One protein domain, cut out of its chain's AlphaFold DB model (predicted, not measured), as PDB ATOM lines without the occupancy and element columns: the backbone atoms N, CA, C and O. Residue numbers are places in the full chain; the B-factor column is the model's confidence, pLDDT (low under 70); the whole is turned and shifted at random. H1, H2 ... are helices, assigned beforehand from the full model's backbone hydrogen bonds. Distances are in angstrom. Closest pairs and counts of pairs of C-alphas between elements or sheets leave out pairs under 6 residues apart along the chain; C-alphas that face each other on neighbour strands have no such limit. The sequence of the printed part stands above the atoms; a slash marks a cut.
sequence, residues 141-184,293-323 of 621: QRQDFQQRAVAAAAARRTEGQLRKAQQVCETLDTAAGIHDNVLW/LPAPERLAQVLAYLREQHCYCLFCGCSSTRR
ATOM      1  N   GLN A 141      54.902  76.732  56.811       76.88
ATOM      2  CA  GLN A 141      53.614  77.186  56.261       76.88
ATOM      3  C   GLN A 141      53.416  78.708  56.364       76.88
ATOM      4  O   GLN A 141      52.856  79.333  55.462       76.88
ATOM      5  N   ARG A 142      53.878  79.330  57.459       73.88
ATOM      6  CA  ARG A 142      53.801  80.786  57.644       73.88
ATOM      7  C   ARG A 142      54.727  81.534  56.683       73.88
ATOM      8  O   ARG A 142      54.323  82.575  56.166       73.88
ATOM      9  N   GLN A 143      55.934  81.023  56.450       73.81
ATOM     10  CA  GLN A 143      56.876  81.598  55.486       73.81
ATOM     11  C   GLN A 143      56.344  81.477  54.055       73.81
ATOM     12  O   GLN A 143      56.320  82.478  53.341       73.81
ATOM     13  N   ASP A 144      55.805  80.318  53.676       79.12
ATOM     14  CA  ASP A 144      55.196  80.104  52.358       79.12
ATOM     15  C   ASP A 144      54.008  81.045  52.118       79.12
ATOM     16  O   ASP A 144      53.879  81.651  51.052       79.12
ATOM     17  N   PHE A 145      53.148  81.230  53.127       78.06
ATOM     18  CA  PHE A 145      52.034  82.174  53.049       78.06
ATOM     19  C   PHE A 145      52.518  83.621  52.868       78.06
ATOM     20  O   PHE A 145      51.982  84.353  52.034       78.06
ATOM     21  N   GLN A 146      53.548  84.035  53.612       72.88
ATOM     22  CA  GLN A 146      54.136  85.371  53.483       72.88
ATOM     23  C   GLN A 146      54.756  85.588  52.099       72.88
ATOM     24  O   GLN A 146      54.506  86.624  51.483       72.88
ATOM     25  N   GLN A 147      55.501  84.614  51.576       73.88
ATOM     26  CA  GLN A 147      56.098  84.689  50.241       73.88
ATOM     27  C   GLN A 147      55.029  84.790  49.146       73.88
ATOM     28  O   GLN A 147      55.116  85.667  48.286       73.88
ATOM     29  N   ARG A 148      53.966  83.975  49.218       77.81
ATOM     30  CA  ARG A 148      52.827  84.054  48.284       77.81
ATOM     31  C   ARG A 148      52.110  85.401  48.363       77.81
ATOM     32  O   ARG A 148      51.778  85.978  47.331       77.81
ATOM     33  N   ALA A 149      51.906  85.937  49.569       75.38
ATOM     34  CA  ALA A 149      51.287  87.246  49.760       75.38
ATOM     35  C   ALA A 149      52.139  88.385  49.166       75.38
ATOM     36  O   ALA A 149      51.602  89.273  48.500       75.38
ATOM     37  N   VAL A 150      53.463  88.342  49.357       71.88
ATOM     38  CA  VAL A 150      54.408  89.316  48.784       71.88
ATOM     39  C   VAL A 150      54.441  89.222  47.258       71.88
ATOM     40  O   VAL A 150      54.338  90.255  46.593       71.88
ATOM     41  N   ALA A 151      54.506  88.011  46.695       71.94
ATOM     42  CA  ALA A 151      54.478  87.786  45.251       71.94
ATOM     43  C   ALA A 151      53.170  88.298  44.621       71.94
ATOM     44  O   ALA A 151      53.200  89.050  43.647       71.94
ATOM     45  N   ALA A 152      52.019  88.003  45.234       75.31
ATOM     46  CA  ALA A 152      50.720  88.498  44.778       75.31
ATOM     47  C   ALA A 152      50.589  90.030  44.883       75.31
ATOM     48  O   ALA A 152      49.901  90.661  44.079       75.31
ATOM     49  N   ALA A 153      51.221  90.660  45.879       73.06
ATOM     50  CA  ALA A 153      51.276  92.118  45.992       73.06
ATOM     51  C   ALA A 153      52.245  92.754  44.979       73.06
ATOM     52  O   ALA A 153      52.023  93.881  44.538       73.06
ATOM     53  N   ALA A 154      53.330  92.068  44.609       71.06
ATOM     54  CA  ALA A 154      54.235  92.497  43.545       71.06
ATOM     55  C   ALA A 154      53.553  92.420  42.171       71.06
ATOM     56  O   ALA A 154      53.532  93.423  41.466       71.06
ATOM     57  N   ALA A 155      52.893  91.302  41.851       74.56
ATOM     58  CA  ALA A 155      52.150  91.127  40.602       74.56
ATOM     59  C   ALA A 155      51.083  92.219  40.399       74.56
ATOM     60  O   ALA A 155      51.070  92.887  39.367       74.56
ATOM     61  N   ARG A 156      50.273  92.496  41.434       78.88
ATOM     62  CA  ARG A 156      49.274  93.583  41.411       78.88
ATOM     63  C   ARG A 156      49.893  94.965  41.185       78.88
ATOM     64  O   ARG A 156      49.306  95.800  40.500       78.88
ATOM     65  N   ARG A 157      51.077  95.231  41.751       78.62
ATOM     66  CA  ARG A 157      51.801  96.493  41.526       78.62
ATOM     67  C   ARG A 157      52.290  96.612  40.085       78.62
ATOM     68  O   ARG A 157      52.103  97.670  39.494       78.62
ATOM     69  N   THR A 158      52.872  95.550  39.531       78.50
ATOM     70  CA  THR A 158      53.344  95.507  38.139       78.50
ATOM     71  C   THR A 158      52.199  95.746  37.162       78.50
ATOM     72  O   THR A 158      52.325  96.556  36.252       78.50
ATOM     73  N   GLU A 159      51.048  95.117  37.390       81.69
ATOM     74  CA  GLU A 159      49.858  95.303  36.558       81.69
ATOM     75  C   GLU A 159      49.287  96.729  36.665       81.69
ATOM     76  O   GLU A 159      48.960  97.358  35.658       81.69
ATOM     77  N   GLY A 160      49.272  97.304  37.874       82.31
ATOM     78  CA  GLY A 160      48.916  98.710  38.075       82.31
ATOM     79  C   GLY A 160      49.881  99.690  37.394       82.31
ATOM     80  O   GLY A 160      49.452 100.736  36.907       82.31
ATOM     81  N   GLN A 161      51.177  99.370  37.339       84.31
ATOM     82  CA  GLN A 161      52.177 100.154  36.605       84.31
ATOM     83  C   GLN A 161      52.016 100.012  35.092       84.31
ATOM     84  O   GLN A 161      52.076 101.024  34.401       84.31
ATOM     85  N   LEU A 162      51.753  98.802  34.589       86.31
ATOM     86  CA  LEU A 162      51.486  98.539  33.172       86.31
ATOM     87  C   LEU A 162      50.308  99.374  32.676       86.31
ATOM     88  O   LEU A 162      50.446 100.091  31.690       86.31
ATOM     89  N   ARG A 163      49.192  99.382  33.415       86.00
ATOM     90  CA  ARG A 163      48.014 100.174  33.042       86.00
ATOM     91  C   ARG A 163      48.317 101.673  32.965       86.00
ATOM     92  O   ARG A 163      47.877 102.340  32.035       86.00
ATOM     93  N   LYS A 164      49.100 102.206  33.912       84.69
ATOM     94  CA  LYS A 164      49.555 103.607  33.872       84.69
ATOM     95  C   LYS A 164      50.485 103.869  32.687       84.69
ATOM     96  O   LYS A 164      50.355 104.899  32.039       84.69
ATOM     97  N   ALA A 165      51.408 102.948  32.406       86.56
ATOM     98  CA  ALA A 165      52.328 103.044  31.278       86.56
ATOM     99  C   ALA A 165      51.565 103.115  29.949       86.56
ATOM    100  O   ALA A 165      51.840 103.996  29.143       86.56
ATOM    101  N   GLN A 166      50.572 102.241  29.762       89.19
ATOM    102  CA  GLN A 166      49.736 102.191  28.562       89.19
ATOM    103  C   GLN A 166      48.912 103.469  28.374       89.19
ATOM    104  O   GLN A 166      48.916 104.018  27.282       89.19
ATOM    105  N   GLN A 167      48.294 104.002  29.436       87.69
ATOM    106  CA  GLN A 167      47.546 105.270  29.371       87.69
ATOM    107  C   GLN A 167      48.428 106.461  28.983       87.69
ATOM    108  O   GLN A 167      48.026 107.327  28.205       87.69
ATOM    109  N   VAL A 168      49.640 106.526  29.537       85.50
ATOM    110  CA  VAL A 168      50.587 107.583  29.174       85.50
ATOM    111  C   VAL A 168      51.077 107.398  27.738       85.50
ATOM    112  O   VAL A 168      51.173 108.381  27.011       85.50
ATOM    113  N   CYS A 169      51.331 106.156  27.322       86.81
ATOM    114  CA  CYS A 169      51.694 105.818  25.949       86.81
ATOM    115  C   CYS A 169      50.615 106.274  24.961       86.81
ATOM    116  O   CYS A 169      50.925 107.026  24.048       86.81
ATOM    117  N   GLU A 170      49.351 105.942  25.223       88.44
ATOM    118  CA  GLU A 170      48.194 106.379  24.436       88.44
ATOM    119  C   GLU A 170      48.104 107.905  24.341       88.44
ATOM    120  O   GLU A 170      47.922 108.457  23.257       88.44
ATOM    121  N   THR A 171      48.285 108.607  25.462       86.31
ATOM    122  CA  THR A 171      48.219 110.077  25.496       86.31
ATOM    123  C   THR A 171      49.329 110.713  24.653       86.31
ATOM    124  O   THR A 171      49.077 111.668  23.916       86.31
ATOM    125  N   LEU A 172      50.558 110.197  24.763       84.75
ATOM    126  CA  LEU A 172      51.728 110.719  24.054       84.75
ATOM    127  C   LEU A 172      51.709 110.361  22.563       84.75
ATOM    128  O   LEU A 172      51.974 111.228  21.734       84.75
ATOM    129  N   ASP A 173      51.332 109.130  22.215       88.19
ATOM    130  CA  ASP A 173      51.134 108.694  20.831       88.19
ATOM    131  C   ASP A 173      50.035 109.526  20.155       88.19
ATOM    132  O   ASP A 173      50.260 110.082  19.081       88.19
ATOM    133  N   THR A 174      48.895 109.731  20.826       86.19
ATOM    134  CA  THR A 174      47.796 110.565  20.309       86.19
ATOM    135  C   THR A 174      48.245 112.009  20.079       86.19
ATOM    136  O   THR A 174      47.888 112.611  19.066       86.19
ATOM    137  N   ALA A 175      49.059 112.572  20.980       83.50
ATOM    138  CA  ALA A 175      49.635 113.907  20.808       83.50
ATOM    139  C   ALA A 175      50.643 113.979  19.641       83.50
ATOM    140  O   ALA A 175      50.775 115.031  19.016       83.50
ATOM    141  N   ALA A 176      51.322 112.870  19.327       82.12
ATOM    142  CA  ALA A 176      52.230 112.729  18.190       82.12
ATOM    143  C   ALA A 176      51.523 112.351  16.869       82.12
ATOM    144  O   ALA A 176      52.182 112.257  15.833       82.12
ATOM    145  N   GLY A 177      50.197 112.152  16.878       81.75
ATOM    146  CA  GLY A 177      49.407 111.742  15.709       81.75
ATOM    147  C   GLY A 177      49.428 110.236  15.413       81.75
ATOM    148  O   GLY A 177      48.995 109.817  14.341       81.75
ATOM    149  N   ILE A 178      49.927 109.418  16.345       83.06
ATOM    150  CA  ILE A 178      49.886 107.954  16.287       83.06
ATOM    151  C   ILE A 178      48.617 107.504  17.016       83.06
ATOM    152  O   ILE A 178      48.520 107.605  18.236       83.06
ATOM    153  N   HIS A 179      47.622 107.023  16.272       74.69
ATOM    154  CA  HIS A 179      46.334 106.597  16.844       74.69
ATOM    155  C   HIS A 179      46.165 105.080  16.941       74.69
ATOM    156  O   HIS A 179      45.247 104.625  17.612       74.69
ATOM    157  N   ASP A 180      47.070 104.310  16.334       72.00
ATOM    158  CA  ASP A 180      47.045 102.853  16.390       72.00
ATOM    159  C   ASP A 180      48.419 102.309  16.793       72.00
ATOM    160  O   ASP A 180      49.361 102.312  15.994       72.00
ATOM    161  N   ASN A 181      48.526 101.791  18.014       81.25
ATOM    162  CA  ASN A 181      49.723 101.120  18.514       81.25
ATOM    163  C   ASN A 181      49.336  99.849  19.280       81.25
ATOM    164  O   ASN A 181      48.512  99.884  20.190       81.25
ATOM    165  N   VAL A 182      49.992  98.738  18.944       83.00
ATOM    166  CA  VAL A 182      49.790  97.403  19.529       83.00
ATOM    167  C   VAL A 182      49.960  97.393  21.059       83.00
ATOM    168  O   VAL A 182      49.349  96.584  21.752       83.00
ATOM    169  N   LEU A 183      50.757  98.317  21.604       83.31
ATOM    170  CA  LEU A 183      51.090  98.385  23.029       83.31
ATOM    171  C   LEU A 183      49.937  98.855  23.934       83.31
ATOM    172  O   LEU A 183      49.964  98.583  25.141       83.31
ATOM    173  N   TRP A 184      48.948  99.571  23.389       82.62
ATOM    174  CA  TRP A 184      47.815 100.113  24.155       82.62
ATOM    175  C   TRP A 184      46.458 100.039  23.440       82.62
ATOM    176  O   TRP A 184      45.434 100.032  24.123       82.62
ATOM    177  N   LEU A 293      52.532  87.643  26.639       83.38
ATOM    178  CA  LEU A 293      53.669  87.851  27.535       83.38
ATOM    179  C   LEU A 293      53.237  88.139  28.989       83.38
ATOM    180  O   LEU A 293      52.229  88.818  29.239       83.38
ATOM    181  N   PRO A 294      54.039  87.717  29.987       84.75
ATOM    182  CA  PRO A 294      53.837  88.090  31.383       84.75
ATOM    183  C   PRO A 294      53.761  89.612  31.591       84.75
ATOM    184  O   PRO A 294      54.447  90.395  30.935       84.75
ATOM    185  N   ALA A 295      52.969  90.058  32.577       79.88
ATOM    186  CA  ALA A 295      52.850  91.476  32.948       79.88
ATOM    187  C   ALA A 295      54.189  92.249  33.100       79.88
ATOM    188  O   ALA A 295      54.241  93.387  32.628       79.88
ATOM    189  N   PRO A 296      55.263  91.704  33.715       81.44
ATOM    190  CA  PRO A 296      56.544  92.412  33.801       81.44
ATOM    191  C   PRO A 296      57.225  92.622  32.443       81.44
ATOM    192  O   PRO A 296      57.803  93.683  32.222       81.44
ATOM    193  N   GLU A 297      57.123  91.664  31.523       84.62
ATOM    194  CA  GLU A 297      57.711  91.777  30.182       84.62
ATOM    195  C   GLU A 297      56.943  92.778  29.322       84.62
ATOM    196  O   GLU A 297      57.549  93.642  28.687       84.62
ATOM    197  N   ARG A 298      55.606  92.749  29.395       86.56
ATOM    198  CA  ARG A 298      54.756  93.766  28.760       86.56
ATOM    199  C   ARG A 298      55.089  95.165  29.267       86.56
ATOM    200  O   ARG A 298      55.259  96.086  28.475       86.56
ATOM    201  N   LEU A 299      55.243  95.326  30.584       85.38
ATOM    202  CA  LEU A 299      55.643  96.602  31.179       85.38
ATOM    203  C   LEU A 299      57.022  97.043  30.674       85.38
ATOM    204  O   LEU A 299      57.189  98.213  30.341       85.38
ATOM    205  N   ALA A 300      57.991  96.132  30.583       84.19
ATOM    206  CA  ALA A 300      59.322  96.442  30.070       84.19
ATOM    207  C   ALA A 300      59.284  96.934  28.614       84.19
ATOM    208  O   ALA A 300      59.919  97.943  28.312       84.19
ATOM    209  N   GLN A 301      58.499  96.293  27.742       86.75
ATOM    210  CA  GLN A 301      58.339  96.718  26.347       86.75
ATOM    211  C   GLN A 301      57.652  98.085  26.223       86.75
ATOM    212  O   GLN A 301      58.144  98.949  25.501       86.75
ATOM    213  N   VAL A 302      56.575  98.335  26.980       86.88
ATOM    214  CA  VAL A 302      55.900  99.649  26.981       86.88
ATOM    215  C   VAL A 302      56.834 100.743  27.505       86.88
ATOM    216  O   VAL A 302      56.882 101.840  26.953       86.88
ATOM    217  N   LEU A 303      57.615 100.461  28.553       84.31
ATOM    218  CA  LEU A 303      58.606 101.401  29.079       84.31
ATOM    219  C   LEU A 303      59.762 101.648  28.102       84.31
ATOM    220  O   LEU A 303      60.254 102.773  28.041       84.31
ATOM    221  N   ALA A 304      60.207 100.628  27.364       82.81
ATOM    222  CA  ALA A 304      61.217 100.776  26.320       82.81
ATOM    223  C   ALA A 304      60.697 101.678  25.194       82.81
ATOM    224  O   ALA A 304      61.334 102.680  24.884       82.81
ATOM    225  N   TYR A 305      59.483 101.422  24.699       86.62
ATOM    226  CA  TYR A 305      58.830 102.258  23.692       86.62
ATOM    227  C   TYR A 305      58.678 103.715  24.151       86.62
ATOM    228  O   TYR A 305      59.078 104.637  23.442       86.62
ATOM    229  N   LEU A 306      58.178 103.938  25.374       82.00
ATOM    230  CA  LEU A 306      58.062 105.279  25.960       82.00
ATOM    231  C   LEU A 306      59.414 106.005  26.031       82.00
ATOM    232  O   LEU A 306      59.461 107.218  25.842       82.00
ATOM    233  N   ARG A 307      60.520 105.294  26.282       78.94
ATOM    234  CA  ARG A 307      61.873 105.876  26.320       78.94
ATOM    235  C   ARG A 307      62.455 106.125  24.932       78.94
ATOM    236  O   ARG A 307      63.151 107.117  24.746       78.94
ATOM    237  N   GLU A 308      62.203 105.242  23.978       80.06
ATOM    238  CA  GLU A 308      62.778 105.331  22.634       80.06
ATOM    239  C   GLU A 308      62.037 106.340  21.759       80.06
ATOM    240  O   GLU A 308      62.677 107.194  21.152       80.06
ATOM    241  N   GLN A 309      60.703 106.277  21.734       80.75
ATOM    242  CA  GLN A 309      59.876 107.114  20.860       80.75
ATOM    243  C   GLN A 309      59.527 108.458  21.499       80.75
ATOM    244  O   GLN A 309      59.571 109.492  20.837       80.75
ATOM    245  N   HIS A 310      59.233 108.462  22.804       75.12
ATOM    246  CA  HIS A 310      58.769 109.664  23.514       75.12
ATOM    247  C   HIS A 310      59.779 110.235  24.509       75.12
ATOM    248  O   HIS A 310      59.512 111.266  25.133       75.12
ATOM    249  N   CYS A 311      60.917 109.553  24.696       69.12
ATOM    250  CA  CYS A 311      61.923 109.867  25.712       69.12
ATOM    251  C   CYS A 311      61.300 110.211  27.078       69.12
ATOM    252  O   CYS A 311      61.707 111.139  27.780       69.12
ATOM    253  N   TYR A 312      60.274 109.436  27.431       72.94
ATOM    254  CA  TYR A 312      59.456 109.608  28.613       72.94
ATOM    255  C   TYR A 312      59.746 108.507  29.629       72.94
ATOM    256  O   TYR A 312      59.749 107.315  29.318       72.94
ATOM    257  N   CYS A 313      59.951 108.900  30.884       75.81
ATOM    258  CA  CYS A 313      60.102 107.958  31.985       75.81
ATOM    259  C   CYS A 313      58.878 107.998  32.904       75.81
ATOM    260  O   CYS A 313      58.636 108.980  33.604       75.81
ATOM    261  N   LEU A 314      58.155 106.876  32.973       76.19
ATOM    262  CA  LEU A 314      56.960 106.715  33.810       76.19
ATOM    263  C   LEU A 314      57.207 106.976  35.303       76.19
ATOM    264  O   LEU A 314      56.299 107.404  36.010       76.19
ATOM    265  N   PHE A 315      58.422 106.718  35.789       75.50
ATOM    266  CA  PHE A 315      58.741 106.807  37.214       75.50
ATOM    267  C   PHE A 315      59.074 108.227  37.676       75.50
ATOM    268  O   PHE A 315      58.789 108.561  38.822       75.50
ATOM    269  N   CYS A 316      59.655 109.063  36.809       64.38
ATOM    270  CA  CYS A 316      59.975 110.456  37.140       64.38
ATOM    271  C   CYS A 316      59.066 111.483  36.448       64.38
ATOM    272  O   CYS A 316      59.164 112.668  36.753       64.38
ATOM    273  N   GLY A 317      58.201 111.057  35.520       63.00
ATOM    274  CA  GLY A 317      57.278 111.932  34.790       63.00
ATOM    275  C   GLY A 317      57.954 112.895  33.808       63.00
ATOM    276  O   GLY A 317      57.303 113.796  33.288       63.00
ATOM    277  N   CYS A 318      59.258 112.743  33.557       55.81
ATOM    278  CA  CYS A 318      59.987 113.611  32.641       55.81
ATOM    279  C   CYS A 318      59.820 113.108  31.202       55.81
ATOM    280  O   CYS A 318      60.241 111.994  30.895       55.81
ATOM    281  N   SER A 319      59.254 113.946  30.328       56.06
ATOM    282  CA  SER A 319      59.499 113.897  28.883       56.06
ATOM    283  C   SER A 319      60.785 114.678  28.644       56.06
ATOM    284  O   SER A 319      60.802 115.908  28.700       56.06
ATOM    285  N   SER A 320      61.907 113.983  28.513       52.47
ATOM    286  CA  SER A 320      63.147 114.631  28.104       52.47
ATOM    287  C   SER A 320      63.219 114.530  26.595       52.47
ATOM    288  O   SER A 320      63.451 113.442  26.103       52.47
ATOM    289  N   THR A 321      63.082 115.626  25.848       54.44
ATOM    290  CA  THR A 321      63.644 115.689  24.488       54.44
ATOM    291  C   THR A 321      65.022 115.032  24.505       54.44
ATOM    292  O   THR A 321      65.782 115.314  25.430       54.44
ATOM    293  N   ARG A 322      65.315 114.115  23.570       57.12
ATOM    294  CA  ARG A 322      66.594 113.389  23.507       57.12
ATOM    295  C   ARG A 322      67.731 114.397  23.684       57.12
ATOM    296  O   ARG A 322      67.987 115.225  22.812       57.12
ATOM    297  N   ARG A 323      68.313 114.421  24.881       67.31
ATOM    298  CA  ARG A 323      69.290 115.432  25.268       67.31
ATOM    299  C   ARG A 323      70.614 114.968  24.707       67.31
ATOM    300  O   ARG A 323      71.219 114.066  25.266       67.31
TER     301      ARG A 323
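Overview. This is residues 141 to 184 and 293 to 323 of the 621 residues of the protein "DNA-directed RNA polymerases IV and V subunit 3" of Chlorella sorokiniana (UniProt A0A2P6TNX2). One long helix, H1, has a shorter helix, H2, side by side with part of it; residues 141 to 154 of H1 stick out as a free arm, and a loop tail, residues 309 to 323, follows H2. The printed part has 75 residues with two named helices, H1 then H2, and no named strand: all helix. It is loose, with a radius of gyration of the C-alphas of 15.4 A, and spans 53 by 26 by 15 A.

Along the chain. Find C-alpha 141 at (53.614, 77.186, 56.261); from there H1, residues 141 to 175, runs 51.2 A. After the cut, H2, residues 295 to 308, runs 19.9 A to C-alpha 308 at (62.778, 105.331, 22.634).

Arrangement. Look at residues 155 to 169, with which alone H1 touches H2; the closest C-alphas, of Leu 162 and Leu 299, are 5.0 A apart. They run the same way at a shallow tilt of 33 degrees, only just short of steep. In both, every O i to N i+4 pair is within hydrogen-bond range.

Size, cuts and confidence. Residues 185 to 292 are not printed; C-alphas 184 and 293 are 14.0 A apart. pLDDT is under 70 at residues 311 and 316 to 323.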